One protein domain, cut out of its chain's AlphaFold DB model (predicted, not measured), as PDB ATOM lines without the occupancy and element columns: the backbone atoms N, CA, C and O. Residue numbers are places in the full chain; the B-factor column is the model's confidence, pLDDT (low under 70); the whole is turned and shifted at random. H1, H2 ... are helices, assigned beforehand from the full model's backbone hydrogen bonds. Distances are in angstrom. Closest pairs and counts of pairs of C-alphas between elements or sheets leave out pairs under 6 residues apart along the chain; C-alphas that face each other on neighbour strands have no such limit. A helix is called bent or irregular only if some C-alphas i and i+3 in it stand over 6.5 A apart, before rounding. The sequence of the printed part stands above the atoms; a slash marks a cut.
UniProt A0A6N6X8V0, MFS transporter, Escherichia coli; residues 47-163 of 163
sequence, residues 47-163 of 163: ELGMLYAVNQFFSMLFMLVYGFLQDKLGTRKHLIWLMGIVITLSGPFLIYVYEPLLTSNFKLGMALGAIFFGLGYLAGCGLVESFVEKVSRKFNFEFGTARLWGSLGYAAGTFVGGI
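What this domain is: This is residues 47 to 163 of the 163 residues of the protein "MFS transporter" of Escherichia coli (UniProt A0A6N6X8V0). Long, nearly straight H4 runs through the middle; H1 packs on one side, H2 and H3 on another, and H5 folds back. The printed part has 117 residues with helices H1 to H5, all helix. It is only just compact, close to loose: radius of gyration of the C-alphas 16.1 A, spans 52 by 38 by 24 A.

How they stand to each other: H1, residues 47 to 73, touches H4a, residues 106 to 119; C-alphas 55 and 114 are closest, 4.2 A. H2, residues 78 to 88, only just touches H4b, residues 122 to 138, with 3 pairs of C-alphas within 8 A. H3, residues 90 to 104, forms a hairpin with H4a, and H5, residues 143 to 162, with H4b. Every O i to N i+4 pair is within hydrogen-bond range in H1, H2 and H4a.

Where its parts are: Find H1 beginning at C-alpha 47 (190.082, 148.783, 227.376). H4, by hydrogen bonds one helix, is bent: C-alphas 119 and 122 are 6.9 A apart. H3 is only just irregular: 96 and 99, 6.7 A.

The domain as a whole: Links are tight; residues 75 and 162 have pLDDT under 70.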
ATOM      1  N   GLU A  47     189.352 147.694 228.036       82.19
ATOM      2  CA  GLU A  47     190.082 148.783 227.376       82.19
ATOM      3  C   GLU A  47     190.136 148.587 225.863       82.19
ATOM      4  O   GLU A  47     189.895 149.526 225.105       82.19
ATOM      5  N   LEU A  48     190.366 147.350 225.418       83.44
ATOM      6  CA  LEU A  48     190.353 146.993 224.003       83.44
ATOM      7  C   LEU A  48     188.979 147.274 223.369       83.44
ATOM      8  O   LEU A  48     188.886 147.899 222.313       83.44
ATOM      9  N   GLY A  49     187.901 146.848 224.038       84.50
ATOM     10  CA  GLY A  49     186.530 147.087 223.587       84.50
ATOM     11  C   GLY A  49     186.188 148.575 223.514       84.50
ATOM     12  O   GLY A  49     185.608 149.028 222.526       84.50
ATOM     13  N   MET A  50     186.601 149.355 224.518       86.94
ATOM     14  CA  MET A  50     186.403 150.805 224.528       86.94
ATOM     15  C   MET A  50     187.162 151.483 223.384       86.94
ATOM     16  O   MET A  50     186.604 152.335 222.696       86.94
ATOM     17  N   LEU A  51     188.397 151.057 223.127       86.62
ATOM     18  CA  LEU A  51     189.218 151.571 222.040       86.62
ATOM     19  C   LEU A  51     188.558 151.323 220.675       86.62
ATOM     20  O   LEU A  51     188.428 152.249 219.871       86.62
ATOM     21  N   TYR A  52     188.079 150.101 220.420       85.94
ATOM     22  CA  TYR A  52     187.360 149.791 219.182       85.94
ATOM     23  C   TYR A  52     186.054 150.581 219.053       85.94
ATOM     24  O   TYR A  52     185.746 151.062 217.963       85.94
ATOM     25  N   ALA A  53     185.307 150.769 220.143       89.50
ATOM     26  CA  ALA A  53     184.077 151.557 220.124       89.50
ATOM     27  C   ALA A  53     184.341 153.022 219.741       89.50
ATOM     28  O   ALA A  53     183.643 153.578 218.889       89.50
ATOM     29  N   VAL A  54     185.384 153.635 220.312       89.81
ATOM     30  CA  VAL A  54     185.789 155.010 219.982       89.81
ATOM     31  C   VAL A  54     186.258 155.104 218.526       89.81
ATOM     32  O   VAL A  54     185.831 156.013 217.814       89.81
ATOM     33  N   ASN A  55     187.055 154.145 218.043       89.81
ATOM     34  CA  ASN A  55     187.462 154.082 216.634       89.81
ATOM     35  C   ASN A  55     186.250 154.056 215.686       89.81
ATOM     36  O   ASN A  55     186.207 154.823 214.722       89.81
ATOM     37  N   GLN A  56     185.248 153.218 215.970       89.12
ATOM     38  CA  GLN A  56     184.042 153.122 215.141       89.12
ATOM     39  C   GLN A  56     183.213 154.405 215.181       89.12
ATOM     40  O   GLN A  56     182.759 154.867 214.135       89.12
ATOM     41  N   PHE A  57     183.071 155.024 216.354       91.00
ATOM     42  CA  PHE A  57     182.366 156.296 216.493       91.00
ATOM     43  C   PHE A  57     182.999 157.403 215.634       91.00
ATOM     44  O   PHE A  57     182.312 158.051 214.843       91.00
ATOM     45  N   PHE A  58     184.319 157.583 215.725       88.94
ATOM     46  CA  PHE A  58     185.028 158.566 214.904       88.94
ATOM     47  C   PHE A  58     184.992 158.213 213.417       88.94
ATOM     48  O   PHE A  58     184.801 159.101 212.587       88.94
ATOM     49  N   SER A  59     185.116 156.931 213.062       87.50
ATOM     50  CA  SER A  59     184.990 156.489 211.672       87.50
ATOM     51  C   SER A  59     183.656 156.907 211.065       87.50
ATOM     52  O   SER A  59     183.633 157.398 209.940       87.50
ATOM     53  N   MET A  60     182.547 156.760 211.794       89.44
ATOM     54  CA  MET A  60     181.232 157.180 211.300       89.44
ATOM     55  C   MET A  60     181.193 158.684 211.001       89.44
ATOM     56  O   MET A  60     180.685 159.086 209.956       89.44
ATOM     57  N   LEU A  61     181.789 159.515 211.864       89.62
ATOM     58  CA  LEU A  61     181.898 160.958 211.626       89.62
ATOM     59  C   LEU A  61     182.746 161.267 210.385       89.62
ATOM     60  O   LEU A  61     182.336 162.057 209.534       89.62
ATOM     61  N   PHE A  62     183.904 160.619 210.242       87.31
ATOM     62  CA  PHE A  62     184.772 160.826 209.082       87.31
ATOM     63  C   PHE A  62     184.155 160.316 207.782       87.31
ATOM     64  O   PHE A  62     184.334 160.962 206.753       87.31
ATOM     65  N   MET A  63     183.384 159.226 207.809       86.94
ATOM     66  CA  MET A  63     182.642 158.745 206.639       86.94
ATOM     67  C   MET A  63     181.663 159.804 206.122       86.94
ATOM     68  O   MET A  63     181.594 160.018 204.913       86.94
ATOM     69  N   LEU A  64     180.962 160.517 207.012       88.00
ATOM     70  CA  LEU A  64     180.067 161.615 206.620       88.00
ATOM     71  C   LEU A  64     180.838 162.775 205.976       88.00
ATOM     72  O   LEU A  64     180.454 163.270 204.914       88.00
ATOM     73  N   VAL A  65     181.954 163.186 206.589       87.81
ATOM     74  CA  VAL A  65     182.805 164.271 206.072       87.81
ATOM     75  C   VAL A  65     183.393 163.902 204.710       87.81
ATOM     76  O   VAL A  65     183.347 164.704 203.775       87.81
ATOM     77  N   TYR A  66     183.916 162.683 204.572       85.69
ATOM     78  CA  TYR A  66     184.450 162.180 203.314       85.69
ATOM     79  C   TYR A  66     183.382 162.061 202.236       85.69
ATOM     80  O   TYR A  66     183.660 162.468 201.112       85.69
ATOM     81  N   GLY A  67     182.169 161.611 202.565       84.12
ATOM     82  CA  GLY A  67     181.045 161.594 201.626       84.12
ATOM     83  C   GLY A  67     180.762 162.985 201.055       84.12
ATOM     84  O   GLY A  67     180.795 163.181 199.839       84.12
ATOM     85  N   PHE A  68     180.615 163.986 201.927       86.19
ATOM     86  CA  PHE A  68     180.374 165.368 201.502       86.19
ATOM     87  C   PHE A  68     181.522 165.942 200.653       86.19
ATOM     88  O   PHE A  68     181.301 166.536 199.593       86.19
ATOM     89  N   LEU A  69     182.772 165.751 201.089       85.62
ATOM     90  CA  LEU A  69     183.948 166.206 200.340       85.62
ATOM     91  C   LEU A  69     184.055 165.513 198.980       85.62
ATOM     92  O   LEU A  69     184.406 166.149 197.983       85.62
ATOM     93  N   GLN A  70     183.746 164.221 198.921       81.31
ATOM     94  CA  GLN A  70     183.791 163.426 197.706       81.31
ATOM     95  C   GLN A  70     182.692 163.813 196.714       81.31
ATOM     96  O   GLN A  70     182.905 163.719 195.503       81.31
ATOM     97  N   ASP A  71     181.542 164.279 197.183       82.38
ATOM     98  CA  ASP A  71     180.505 164.820 196.306       82.38
ATOM     99  C   ASP A  71     180.915 166.162 195.708       82.38
ATOM    100  O   ASP A  71     180.776 166.358 194.500       82.38
ATOM    101  N   LYS A  72     181.561 167.031 196.492       82.56
ATOM    102  CA  LYS A  72     182.107 168.300 195.987       82.56
ATOM    103  C   LYS A  72     183.270 168.105 195.005       82.56
ATOM    104  O   LYS A  72     183.419 168.867 194.051       82.56
ATOM    105  N   LEU A  73     184.121 167.106 195.238       79.19
ATOM    106  CA  LEU A  73     185.312 166.824 194.424       79.19
ATOM    107  C   LEU A  73     185.030 165.908 193.220       79.19
ATOM    108  O   LEU A  73     185.835 165.861 192.282       79.19
ATOM    109  N   GLY A  74     183.911 165.183 193.221       76.44
ATOM    110  CA  GLY A  74     183.503 164.279 192.148       76.44
ATOM    111  C   GLY A  74     184.487 163.124 191.937       76.44
ATOM    112  O   GLY A  74     184.538 162.185 192.725       76.44
ATOM    113  N   THR A  75     185.259 163.177 190.843       69.81
ATOM    114  CA  THR A  75     186.256 162.148 190.456       69.81
ATOM    115  C   THR A  75     187.708 162.595 190.661       69.81
ATOM    116  O   THR A  75     188.639 161.960 190.158       69.81
ATOM    117  N   ARG A  76     187.940 163.701 191.381       77.38
ATOM    118  CA  ARG A  76     189.300 164.167 191.677       77.38
ATOM    119  C   ARG A  76     189.981 163.256 192.697       77.38
ATOM    120  O   ARG A  76     189.391 162.860 193.694       77.38
ATOM    121  N   LYS A  77     191.267 162.979 192.474       81.00
ATOM    122  CA  LYS A  77     192.055 162.017 193.266       81.00
ATOM    123  C   LYS A  77     192.613 162.579 194.580       81.00
ATOM    124  O   LYS A  77     193.332 161.867 195.267       81.00
ATOM    125  N   HIS A  78     192.335 163.837 194.931       82.62
ATOM    126  CA  HIS A  78     192.961 164.498 196.088       82.62
ATOM    127  C   HIS A  78     192.710 163.763 197.413       82.62
ATOM    128  O   HIS A  78     193.645 163.591 198.184       82.62
ATOM    129  N   LEU A  79     191.486 163.272 197.647       81.19
ATOM    130  CA  LEU A  79     191.171 162.518 198.867       81.19
ATOM    131  C   LEU A  79     191.870 161.154 198.901       81.19
ATOM    132  O   LEU A  79     192.350 160.738 199.946       81.19
ATOM    133  N   ILE A  80     191.989 160.496 197.745       83.50
ATOM    134  CA  ILE A  80     192.704 159.221 197.607       83.50
ATOM    135  C   ILE A  80     194.198 159.406 197.907       83.50
ATOM    136  O   ILE A  80     194.789 158.588 198.602       83.50
ATOM    137  N   TRP A  81     194.800 160.506 197.441       85.00
ATOM    138  CA  TRP A  81     196.185 160.853 197.770       85.00
ATOM    139  C   TRP A  81     196.377 161.158 199.256       85.00
ATOM    140  O   TRP A  81     197.328 160.658 199.849       85.00
ATOM    141  N   LEU A  82     195.470 161.931 199.864       84.38
ATOM    142  CA  LEU A  82     195.509 162.222 201.299       84.38
ATOM    143  C   LEU A  82     195.447 160.927 202.115       84.38
ATOM    144  O   LEU A  82     196.297 160.696 202.968       84.38
ATOM    145  N   MET A  83     194.489 160.056 201.799       85.31
ATOM    146  CA  MET A  83     194.337 158.760 202.455       85.31
ATOM    147  C   MET A  83     195.579 157.877 202.264       85.31
ATOM    148  O   MET A  83     196.047 157.265 203.220       85.31
ATOM    149  N   GLY A  84     196.155 157.847 201.058       83.94
ATOM    150  CA  GLY A  84     197.390 157.112 200.779       83.94
ATOM    151  C   GLY A  84     198.561 157.570 201.653       83.94
ATOM    152  O   GLY A  84     199.246 156.733 202.231       83.94
ATOM    153  N   ILE A  85     198.740 158.885 201.824       85.69
ATOM    154  CA  ILE A  85     199.779 159.447 202.703       85.69
ATOM    155  C   ILE A  85     199.549 159.017 204.157       85.69
ATOM    156  O   ILE A  85     200.491 158.580 204.817       85.69
ATOM    157  N   VAL A  86     198.307 159.088 204.647       85.62
ATOM    158  CA  VAL A  86     197.956 158.656 206.012       85.62
ATOM    159  C   VAL A  86     198.279 157.172 206.214       85.62
ATOM    160  O   VAL A  86     198.894 156.806 207.212       85.62
ATOM    161  N   ILE A  87     197.942 156.318 205.246       85.38
ATOM    162  CA  ILE A  87     198.221 154.877 205.306       85.38
ATOM    163  C   ILE A  87     199.727 154.596 205.281       85.38
ATOM    164  O   ILE A  87     200.199 153.773 206.059       85.38
ATOM    165  N   THR A  88     200.513 155.286 204.451       84.88
ATOM    166  CA  THR A  88     201.978 155.121 204.432       84.88
ATOM    167  C   THR A  88     202.627 155.589 205.736       84.88
ATOM    168  O   THR A  88     203.587 154.977 206.201       84.88
ATOM    169  N   LEU A  89     202.080 156.630 206.368       85.25
ATOM    170  CA  LEU A  89     202.548 157.129 207.663       85.25
ATOM    171  C   LEU A  89     202.131 156.250 208.853       85.25
ATOM    172  O   LEU A  89     202.556 156.526 209.973       85.25
ATOM    173  N   SER A  90     201.349 155.184 208.640       81.19
ATOM    174  CA  SER A  90     200.929 154.277 209.719       81.19
ATOM    175  C   SER A  90     202.116 153.647 210.450       81.19
ATOM    176  O   SER A  90     202.144 153.668 211.676       81.19
ATOM    177  N   GLY A  91     203.131 153.176 209.722       80.19
ATOM    178  CA  GLY A  91     204.343 152.581 210.296       80.19
ATOM    179  C   GLY A  91     205.034 153.477 211.336       80.19
ATOM    180  O   GLY A  91     205.101 153.096 212.506       80.19
ATOM    181  N   PRO A  92     205.518 154.679 210.962       83.00
ATOM    182  CA  PRO A  92     206.162 155.578 211.918       83.00
ATOM    183  C   PRO A  92     205.198 156.082 213.001       83.00
ATOM    184  O   PRO A  92     205.605 156.221 214.153       83.00
ATOM    185  N   PHE A  93     203.923 156.314 212.681       83.44
ATOM    186  CA  PHE A  93     202.940 156.751 213.676       83.44
ATOM    187  C   PHE A  93     202.772 155.726 214.806       83.44
ATOM    188  O   PHE A  93     202.724 156.097 215.978       83.44
ATOM    189  N   LEU A  94     202.734 154.437 214.478       79.69
ATOM    190  CA  LEU A  94     202.537 153.384 215.470       79.69
ATOM    191  C   LEU A  94     203.693 153.274 216.458       79.69
ATOM    192  O   LEU A  94     203.460 153.236 217.663       79.69
ATOM    193  N   ILE A  95     204.918 153.264 215.937       79.56
ATOM    194  CA  ILE A  95     206.130 153.052 216.733       79.56
ATOM    195  C   ILE A  95     206.442 154.290 217.580       79.56
ATOM    196  O   ILE A  95     206.719 154.180 218.770       79.56
ATOM    197  N   TYR A  96     206.403 155.483 216.978       80.12
ATOM    198  CA  TYR A  96     206.904 156.694 217.636       80.12
ATOM    199  C   TYR A  96     205.845 157.465 218.420       80.12
ATOM    200  O   TYR A  96     206.197 158.222 219.321       80.12
ATOM    201  N   VAL A  97     204.566 157.319 218.072       81.44
ATOM    202  CA  VAL A  97     203.487 158.116 218.670       81.44
ATOM    203  C   VAL A  97     202.527 157.218 219.429       81.44
ATOM    204  O   VAL A  97     202.285 157.445 220.610       81.44
ATOM    205  N   TYR A  98     201.992 156.191 218.774       80.19
ATOM    206  CA  TYR A  98     200.879 155.422 219.317       80.19
ATOM    207  C   TYR A  98     201.274 154.538 220.507       80.19
ATOM    208  O   TYR A  98     200.600 154.576 221.536       80.19
ATOM    209  N   GLU A  99     202.378 153.796 220.397       79.69
ATOM    210  CA  GLU A  99     202.921 152.961 221.477       79.69
ATOM    211  C   GLU A  99     203.208 153.758 222.766       79.69
ATOM    212  O   GLU A  99     202.606 153.445 223.800       79.69
ATOM    213  N   PRO A 100     204.027 154.832 222.745       80.25
ATOM    214  CA  PRO A 100     204.299 155.600 223.954       80.25
ATOM    215  C   PRO A 100     203.047 156.303 224.492       80.25
ATOM    216  O   PRO A 100     202.834 156.305 225.707       80.25
ATOM    217  N   LEU A 101     202.162 156.834 223.633       78.62
ATOM    218  CA  LEU A 101     200.930 157.473 224.117       78.62
ATOM    219  C   LEU A 101     200.013 156.501 224.851       78.62
ATOM    220  O   LEU A 101     199.416 156.894 225.851       78.62
ATOM    221  N   LEU A 102     199.878 155.265 224.372       76.31
ATOM    222  CA  LEU A 102     199.040 154.275 225.040       76.31
ATOM    223  C   LEU A 102     199.589 153.907 226.424       76.31
ATOM    224  O   LEU A 102     198.797 153.739 227.347       76.31
ATOM    225  N   THR A 103     200.915 153.854 226.586       73.00
ATOM    226  CA  THR A 103     201.547 153.576 227.889       73.00
ATOM    227  C   THR A 103     201.491 154.751 228.866       73.00
ATOM    228  O   THR A 103     201.315 154.535 230.061       73.00
ATOM    229  N   SER A 104     201.617 155.996 228.392       77.44
ATOM    230  CA  SER A 104     201.598 157.174 229.271       77.44
ATOM    231  C   SER A 104     200.186 157.692 229.553       77.44
ATOM    232  O   SER A 104     199.880 158.056 230.683       77.44
ATOM    233  N   ASN A 105     199.323 157.772 228.534       81.50
ATOM    234  CA  ASN A 105     197.989 158.372 228.619       81.50
ATOM    235  C   ASN A 105     196.988 157.655 227.701       81.50
ATOM    236  O   ASN A 105     196.678 158.124 226.601       81.50
ATOM    237  N   PHE A 106     196.391 156.572 228.201       79.62
ATOM    238  CA  PHE A 106     195.451 155.733 227.448       79.62
ATOM    239  C   PHE A 106     194.319 156.523 226.755       79.62
ATOM    240  O   PHE A 106     194.028 156.295 225.583       79.62
ATOM    241  N   LYS A 107     193.724 157.525 227.423       81.44
ATOM    242  CA  LYS A 107     192.642 158.357 226.853       81.44
ATOM    243  C   LYS A 107     193.077 159.169 225.629       81.44
ATOM    244  O   LYS A 107     192.332 159.249 224.653       81.44
ATOM    245  N   LEU A 108     194.270 159.762 225.677       82.06
ATOM    246  CA  LEU A 108     194.819 160.533 224.559       82.06
ATOM    247  C   LEU A 108     195.245 159.607 223.418       82.06
ATOM    248  O   LEU A 108     194.973 159.915 222.259       82.06
ATOM    249  N   GLY A 109     195.834 158.452 223.748       82.69
ATOM    250  CA  GLY A 109     196.160 157.409 222.776       82.69
ATOM    251  C   GLY A 109     194.921 156.938 222.017       82.69
ATOM    252  O   GLY A 109     194.916 156.947 220.789       82.69
ATOM    253  N   MET A 110     193.830 156.626 222.724       83.69
ATOM    254  CA  MET A 110     192.556 156.251 222.100       83.69
ATOM    255  C   MET A 110     192.025 157.324 221.142       83.69
ATOM    256  O   MET A 110     191.690 157.004 220.006       83.69
ATOM    257  N   ALA A 111     191.966 158.589 221.570       85.44
ATOM    258  CA  ALA A 111     191.434 159.672 220.740       85.44
ATOM    259  C   ALA A 111     192.279 159.903 219.476       85.44
ATOM    260  O   ALA A 111     191.739 160.019 218.375       85.44
ATOM    261  N   LEU A 112     193.606 159.926 219.617       86.81
ATOM    262  CA  LEU A 112     194.514 160.143 218.492       86.81
ATOM    263  C   LEU A 112     194.504 158.958 217.514       86.81
ATOM    264  O   LEU A 112     194.489 159.163 216.302       86.81
ATOM    265  N   GLY A 113     194.449 157.728 218.034       84.56
ATOM    266  CA  GLY A 113     194.281 156.520 217.225       84.56
ATOM    267  C   GLY A 113     192.975 156.530 216.444       84.56
ATOM    268  O   GLY A 113     192.983 156.279 215.244       84.56
ATOM    269  N   ALA A 114     191.871 156.902 217.089       85.44
ATOM    270  CA  ALA A 114     190.563 156.973 216.445       85.44
ATOM    271  C   ALA A 114     190.513 157.988 215.306       85.44
ATOM    272  O   ALA A 114     189.915 157.714 214.265       85.44
ATOM    273  N   ILE A 115     191.201 159.120 215.452       86.94
ATOM    274  CA  ILE A 115     191.350 160.093 214.369       86.94
ATOM    275  C   ILE A 115     192.199 159.513 213.234       86.94
ATOM    276  O   ILE A 115     191.788 159.556 212.076       86.94
ATOM    277  N   PHE A 116     193.356 158.933 213.554       86.81
ATOM    278  CA  PHE A 116     194.288 158.420 212.552       86.81
ATOM    279  C   PHE A 116     193.715 157.229 211.767       86.81
ATOM    280  O   PHE A 116     193.667 157.251 210.535       86.81
ATOM    281  N   PHE A 117     193.226 156.200 212.463       83.44
ATOM    282  CA  PHE A 117     192.635 155.013 211.840       83.44
ATOM    283  C   PHE A 117     191.279 155.305 211.206       83.44
ATOM    284  O   PHE A 117     190.967 154.708 210.174       83.44
ATOM    285  N   GLY A 118     190.511 156.233 211.781       84.06
ATOM    286  CA  GLY A 118     189.283 156.754 211.194       84.06
ATOM    287  C   GLY A 118     189.541 157.380 209.827       84.06
ATOM    288  O   GLY A 118     188.919 156.976 208.850       84.06
ATOM    289  N   LEU A 119     190.502 158.305 209.734       82.44
ATOM    290  CA  LEU A 119     190.859 158.982 208.483       82.44
ATOM    291  C   LEU A 119     191.525 158.064 207.451       82.44
ATOM    292  O   LEU A 119     191.331 158.274 206.253       82.44
ATOM    293  N   GLY A 120     192.334 157.101 207.896       81.75
ATOM    294  CA  GLY A 120     193.119 156.232 207.019       81.75
ATOM    295  C   GLY A 120     192.347 155.014 206.521       81.75
ATOM    296  O   GLY A 120     192.025 154.917 205.340       81.75
ATOM    297  N   TYR A 121     192.074 154.070 207.422       78.06
ATOM    298  CA  TYR A 121     191.484 152.783 207.067       78.06
ATOM    299  C   TYR A 121     189.961 152.858 207.162       78.06
ATOM    300  O   TYR A 121     189.296 152.881 206.133       78.06
ATOM    301  N   LEU A 122     189.397 153.005 208.364       81.94
ATOM    302  CA  LEU A 122     187.973 152.765 208.628       81.94
ATOM    303  C   LEU A 122     187.028 153.585 207.725       81.94
ATOM    304  O   LEU A 122     186.196 153.001 207.029       81.94
ATOM    305  N   ALA A 123     187.205 154.908 207.637       82.88
ATOM    306  CA  ALA A 123     186.426 155.735 206.708       82.88
ATOM    307  C   ALA A 123     186.973 155.703 205.269       82.88
ATOM    308  O   ALA A 123     186.240 155.978 204.314       82.88
ATOM    309  N   GLY A 124     188.243 155.329 205.100       82.38
ATOM    310  CA  GLY A 124     188.891 155.151 203.805       82.38
ATOM    311  C   GLY A 124     188.221 154.083 202.937       82.38
ATOM    312  O   GLY A 124     188.122 154.280 201.729       82.38
ATOM    313  N   CYS A 125     187.677 153.005 203.526       85.06
ATOM    314  CA  CYS A 125     186.935 151.978 202.770       85.06
ATOM    315  C   CYS A 125     185.802 152.598 201.956       85.06
ATOM    316  O   CYS A 125     185.772 152.479 200.731       85.06
ATOM    317  N   GLY A 126     184.907 153.312 202.646       84.50
ATOM    318  CA  GLY A 126     183.729 153.910 202.027       84.50
ATOM    319  C   GLY A 126     184.105 154.933 200.958       84.50
ATOM    320  O   GLY A 126     183.471 154.988 199.904       84.50
ATOM    321  N   LEU A 127     185.184 155.689 201.184       85.94
ATOM    322  CA  LEU A 127     185.714 156.640 200.210       85.94
ATOM    323  C   LEU A 127     186.241 155.939 198.946       85.94
ATOM    324  O   LEU A 127     185.912 156.339 197.824       85.94
ATOM    325  N   VAL A 128     187.045 154.888 199.110       86.75
ATOM    326  CA  VAL A 128     187.621 154.120 197.999       86.75
ATOM    327  C   VAL A 128     186.535 153.414 197.194       86.75
ATOM    328  O   VAL A 128     186.545 153.505 195.966       86.75
ATOM    329  N   GLU A 129     185.586 152.752 197.855       86.19
ATOM    330  CA  GLU A 129     184.467 152.079 197.190       86.19
ATOM    331  C   GLU A 129     183.625 153.078 196.393       86.19
ATOM    332  O   GLU A 129     183.447 152.903 195.186       86.19
ATOM    333  N   SER A 130     183.226 154.188 197.021       87.56
ATOM    334  CA  SER A 130     182.469 155.257 196.359       87.56
ATOM    335  C   SER A 130     183.252 155.873 195.192       87.56
ATOM    336  O   SER A 130     182.683 156.284 194.179       87.56
ATOM    337  N   PHE A 131     184.583 155.968 195.304       86.81
ATOM    338  CA  PHE A 131     185.423 156.509 194.238       86.81
ATOM    339  C   PHE A 131     185.471 155.551 193.049       86.81
ATOM    340  O   PHE A 131     185.269 155.978 191.910       86.81
ATOM    341  N   VAL A 132     185.698 154.262 193.304       85.25
ATOM    342  CA  VAL A 132     185.734 153.239 192.255       85.25
ATOM    343  C   VAL A 132     184.371 153.091 191.587       85.25
ATOM    344  O   VAL A 132     184.326 152.940 190.371       85.25
ATOM    345  N   GLU A 133     183.269 153.232 192.322       86.44
ATOM    346  CA  GLU A 133     181.923 153.258 191.744       86.44
ATOM    347  C   GLU A 133     181.721 154.455 190.794       86.44
ATOM    348  O   GLU A 133     181.263 154.299 189.660       86.44
ATOM    349  N   LYS A 134     182.129 155.669 191.193       85.25
ATOM    350  CA  LYS A 134     182.071 156.847 190.303       85.25
ATOM    351  C   LYS A 134     182.929 156.642 189.044       85.25
ATOM    352  O   LYS A 134     182.536 157.043 187.947       85.25
ATOM    353  N   VAL A 135     184.091 155.999 189.180       84.94
ATOM    354  CA  VAL A 135     184.974 155.648 188.055       84.94
ATOM    355  C   VAL A 135     184.342 154.560 187.174       84.94
ATOM    356  O   VAL A 135     184.422 154.662 185.951       84.94
ATOM    357  N   SER A 136     183.649 153.580 187.753       84.38
ATOM    358  CA  SER A 136     182.977 152.505 187.014       84.38
ATOM    359  C   SER A 136     181.867 153.040 186.118       84.38
ATOM    360  O   SER A 136     181.826 152.714 184.931       84.38
ATOM    361  N   ARG A 137     181.049 153.962 186.643       84.06
ATOM    362  CA  ARG A 137     180.008 154.668 185.882       84.06
ATOM    363  C   ARG A 137     180.597 155.535 184.767       84.06
ATOM    364  O   ARG A 137     180.046 155.593 183.676       84.06
ATOM    365  N   LYS A 138     181.739 156.190 185.012       83.25
ATOM    366  CA  LYS A 138     182.396 157.062 184.021       83.25
ATOM    367  C   LYS A 138     183.052 156.291 182.871       83.25
ATOM    368  O   LYS A 138     183.090 156.792 181.752       83.25
ATOM    369  N   PHE A 139     183.598 155.109 183.146       81.31
ATOM    370  CA  PHE A 139     184.344 154.303 182.173       81.31
ATOM    371  C   PHE A 139     183.594 153.037 181.724       81.31
ATOM    372  O   PHE A 139     184.209 152.171 181.104       81.31
ATOM    373  N   ASN A 140     182.288 152.946 182.009       79.44
ATOM    374  CA  ASN A 140     181.394 151.847 181.626       79.44
ATOM    375  C   ASN A 140     181.954 150.450 181.959       79.44
ATOM    376  O   ASN A 140     182.011 149.575 181.096       79.44
ATOM    377  N   PHE A 141     182.372 150.239 183.210       81.25
ATOM    378  CA  PHE A 141     182.683 148.901 183.726       81.25
ATOM    379  C   PHE A 141     181.830 148.557 184.948       81.25
ATOM    380  O   PHE A 141     181.337 149.438 185.654       81.25
ATOM    381  N   GLU A 142     181.669 147.263 185.213       83.12
ATOM    382  CA  GLU A 142     180.915 146.770 186.363       83.12
ATOM    383  C   GLU A 142     181.713 146.936 187.662       83.12
ATOM    384  O   GLU A 142     182.806 146.387 187.832       83.12
ATOM    385  N   PHE A 143     181.146 147.681 188.613       83.19
ATOM    386  CA  PHE A 143     181.732 147.859 189.944       83.19
ATOM    387  C   PHE A 143     181.901 146.519 190.675       83.19
ATOM    388  O   PHE A 143     182.934 146.289 191.301       83.19
ATOM    389  N   GLY A 144     180.924 145.611 190.545       81.88
ATOM    390  CA  GLY A 144     180.928 144.313 191.226       81.88
ATOM    391  C   GLY A 144     182.161 143.471 190.901       81.88
ATOM    392  O   GLY A 144     182.823 142.961 191.806       81.88
ATOM    393  N   THR A 145     182.552 143.403 189.626       81.94
ATOM    394  CA  THR A 145     183.746 142.662 189.201       81.94
ATOM    395  C   THR A 145     185.030 143.299 189.734       81.94
ATOM    396  O   THR A 145     185.986 142.590 190.028       81.94
ATOM    397  N   ALA A 146     185.081 144.630 189.871       82.38
ATOM    398  CA  ALA A 146     186.228 145.310 190.472       82.38
ATOM    399  C   ALA A 146     186.282 145.107 191.994       82.38
ATOM    400  O   ALA A 146     187.361 144.922 192.555       82.38
ATOM    401  N   ARG A 147     185.121 145.087 192.657       85.25
ATOM    402  CA  ARG A 147     184.993 144.886 194.102       85.25
ATOM    403  C   ARG A 147     185.353 143.470 194.549       85.25
ATOM    404  O   ARG A 147     185.902 143.308 195.642       85.25
ATOM    405  N   LEU A 148     185.101 142.475 193.700       88.50
ATOM    406  CA  LEU A 148     185.487 141.081 193.929       88.50
ATOM    407  C   LEU A 148     187.002 140.934 194.143       88.50
ATOM    408  O   LEU A 148     187.423 140.235 195.063       88.50
ATOM    409  N   TRP A 149     187.821 141.665 193.378       87.38
ATOM    410  CA  TRP A 149     189.274 141.711 193.583       87.38
ATOM    411  C   TRP A 149     189.673 142.281 194.948       87.38
ATOM    412  O   TRP A 149     190.636 141.810 195.547       87.38
ATOM    413  N   GLY A 150     188.908 143.243 195.472       87.94
ATOM    414  CA  GLY A 150     189.081 143.739 196.838       87.94
ATOM    415  C   GLY A 150     188.830 142.654 197.888       87.94
ATOM    416  O   GLY A 150     189.637 142.478 198.794       87.94
ATOM    417  N   SER A 151     187.759 141.865 197.740       88.88
ATOM    418  CA  SER A 151     187.467 140.752 198.659       88.88
ATOM    419  C   SER A 151     188.532 139.653 198.609       88.88
ATOM    420  O   SER A 151     188.920 139.139 199.656       88.88
ATOM    421  N   LEU A 152     189.051 139.332 197.416       90.62
ATOM    422  CA  LEU A 152     190.187 138.416 197.262       90.62
ATOM    423  C   LEU A 152     191.436 138.942 197.978       90.62
ATOM    424  O   LEU A 152     192.096 138.188 198.689       90.62
ATOM    425  N   GLY A 153     191.728 140.239 197.835       88.62
ATOM    426  CA  GLY A 153     192.822 140.896 198.551       88.62
ATOM    427  C   GLY A 153     192.657 140.809 200.067       88.62
ATOM    428  O   GLY A 153     193.599 140.442 200.764       88.62
ATOM    429  N   TYR A 154     191.449 141.066 200.577       87.25
ATOM    430  CA  TYR A 154     191.156 140.948 202.006       87.25
ATOM    431  C   TYR A 154     191.393 139.524 202.524       87.25
ATOM    432  O   TYR A 154     192.078 139.353 203.531       87.25
ATOM    433  N   ALA A 155     190.872 138.513 201.820       88.50
ATOM    434  CA  ALA A 155     191.013 137.106 202.192       88.50
ATOM    435  C   ALA A 155     192.481 136.655 202.190       88.50
ATOM    436  O   ALA A 155     192.939 136.044 203.154       88.50
ATOM    437  N   ALA A 156     193.235 137.009 201.144       89.38
ATOM    438  CA  ALA A 156     194.665 136.725 201.068       89.38
ATOM    439  C   ALA A 156     195.441 137.426 202.197       89.38
ATOM    440  O   ALA A 156     196.291 136.810 202.834       89.38
ATOM    441  N   GLY A 157     195.111 138.688 202.490       86.19
ATOM    442  CA  GLY A 157     195.708 139.437 203.595       86.19
ATOM    443  C   GLY A 157     195.417 138.816 204.963       86.19
ATOM    444  O   GLY A 157     196.323 138.713 205.781       86.19
ATOM    445  N   THR A 158     194.192 138.333 205.200       85.31
ATOM    446  CA  THR A 158     193.845 137.676 206.473       85.31
ATOM    447  C   THR A 158     194.585 136.354 206.606       85.31
ATOM    448  O   THR A 158     195.099 136.060 207.677       85.31
ATOM    449  N   PHE A 159     194.660 135.571 205.525       86.81
ATOM    450  CA  PHE A 159     195.377 134.299 205.515       86.81
ATOM    451  C   PHE A 159     196.858 134.491 205.846       86.81
ATOM    452  O   PHE A 159     197.369 133.826 206.734       86.81
ATOM    453  N   VAL A 160     197.528 135.446 205.193       84.94
ATOM    454  CA  VAL A 160     198.945 135.736 205.453       84.94
ATOM    455  C   VAL A 160     199.163 136.330 206.846       84.94
ATOM    456  O   VAL A 160     200.125 135.965 207.504       84.94
ATOM    457  N   GLY A 161     198.293 137.231 207.307       76.69
ATOM    458  CA  GLY A 161     198.427 137.851 208.631       76.69
ATOM    459  C   GLY A 161     198.014 136.953 209.800       76.69
ATOM    460  O   GLY A 161     198.246 137.323 210.947       76.69
ATOM    461  N   GLY A 162     197.352 135.829 209.521       68.69
ATOM    462  CA  GLY A 162     196.923 134.845 210.515       68.69
ATOM    463  C   GLY A 162     197.858 133.641 210.670       68.69
ATOM    464  O   GLY A 162     197.643 132.859 211.596       68.69
ATOM    465  N   ILE A 163     198.844 133.482 209.779       70.69
ATOM    466  CA  ILE A 163     199.956 132.518 209.895       70.69
ATOM    467  C   ILE A 163     201.041 133.123 210.785       70.69
ATOM    468  O   ILE A 163     201.549 132.385 211.657       70.69
TER     469      ILE A 163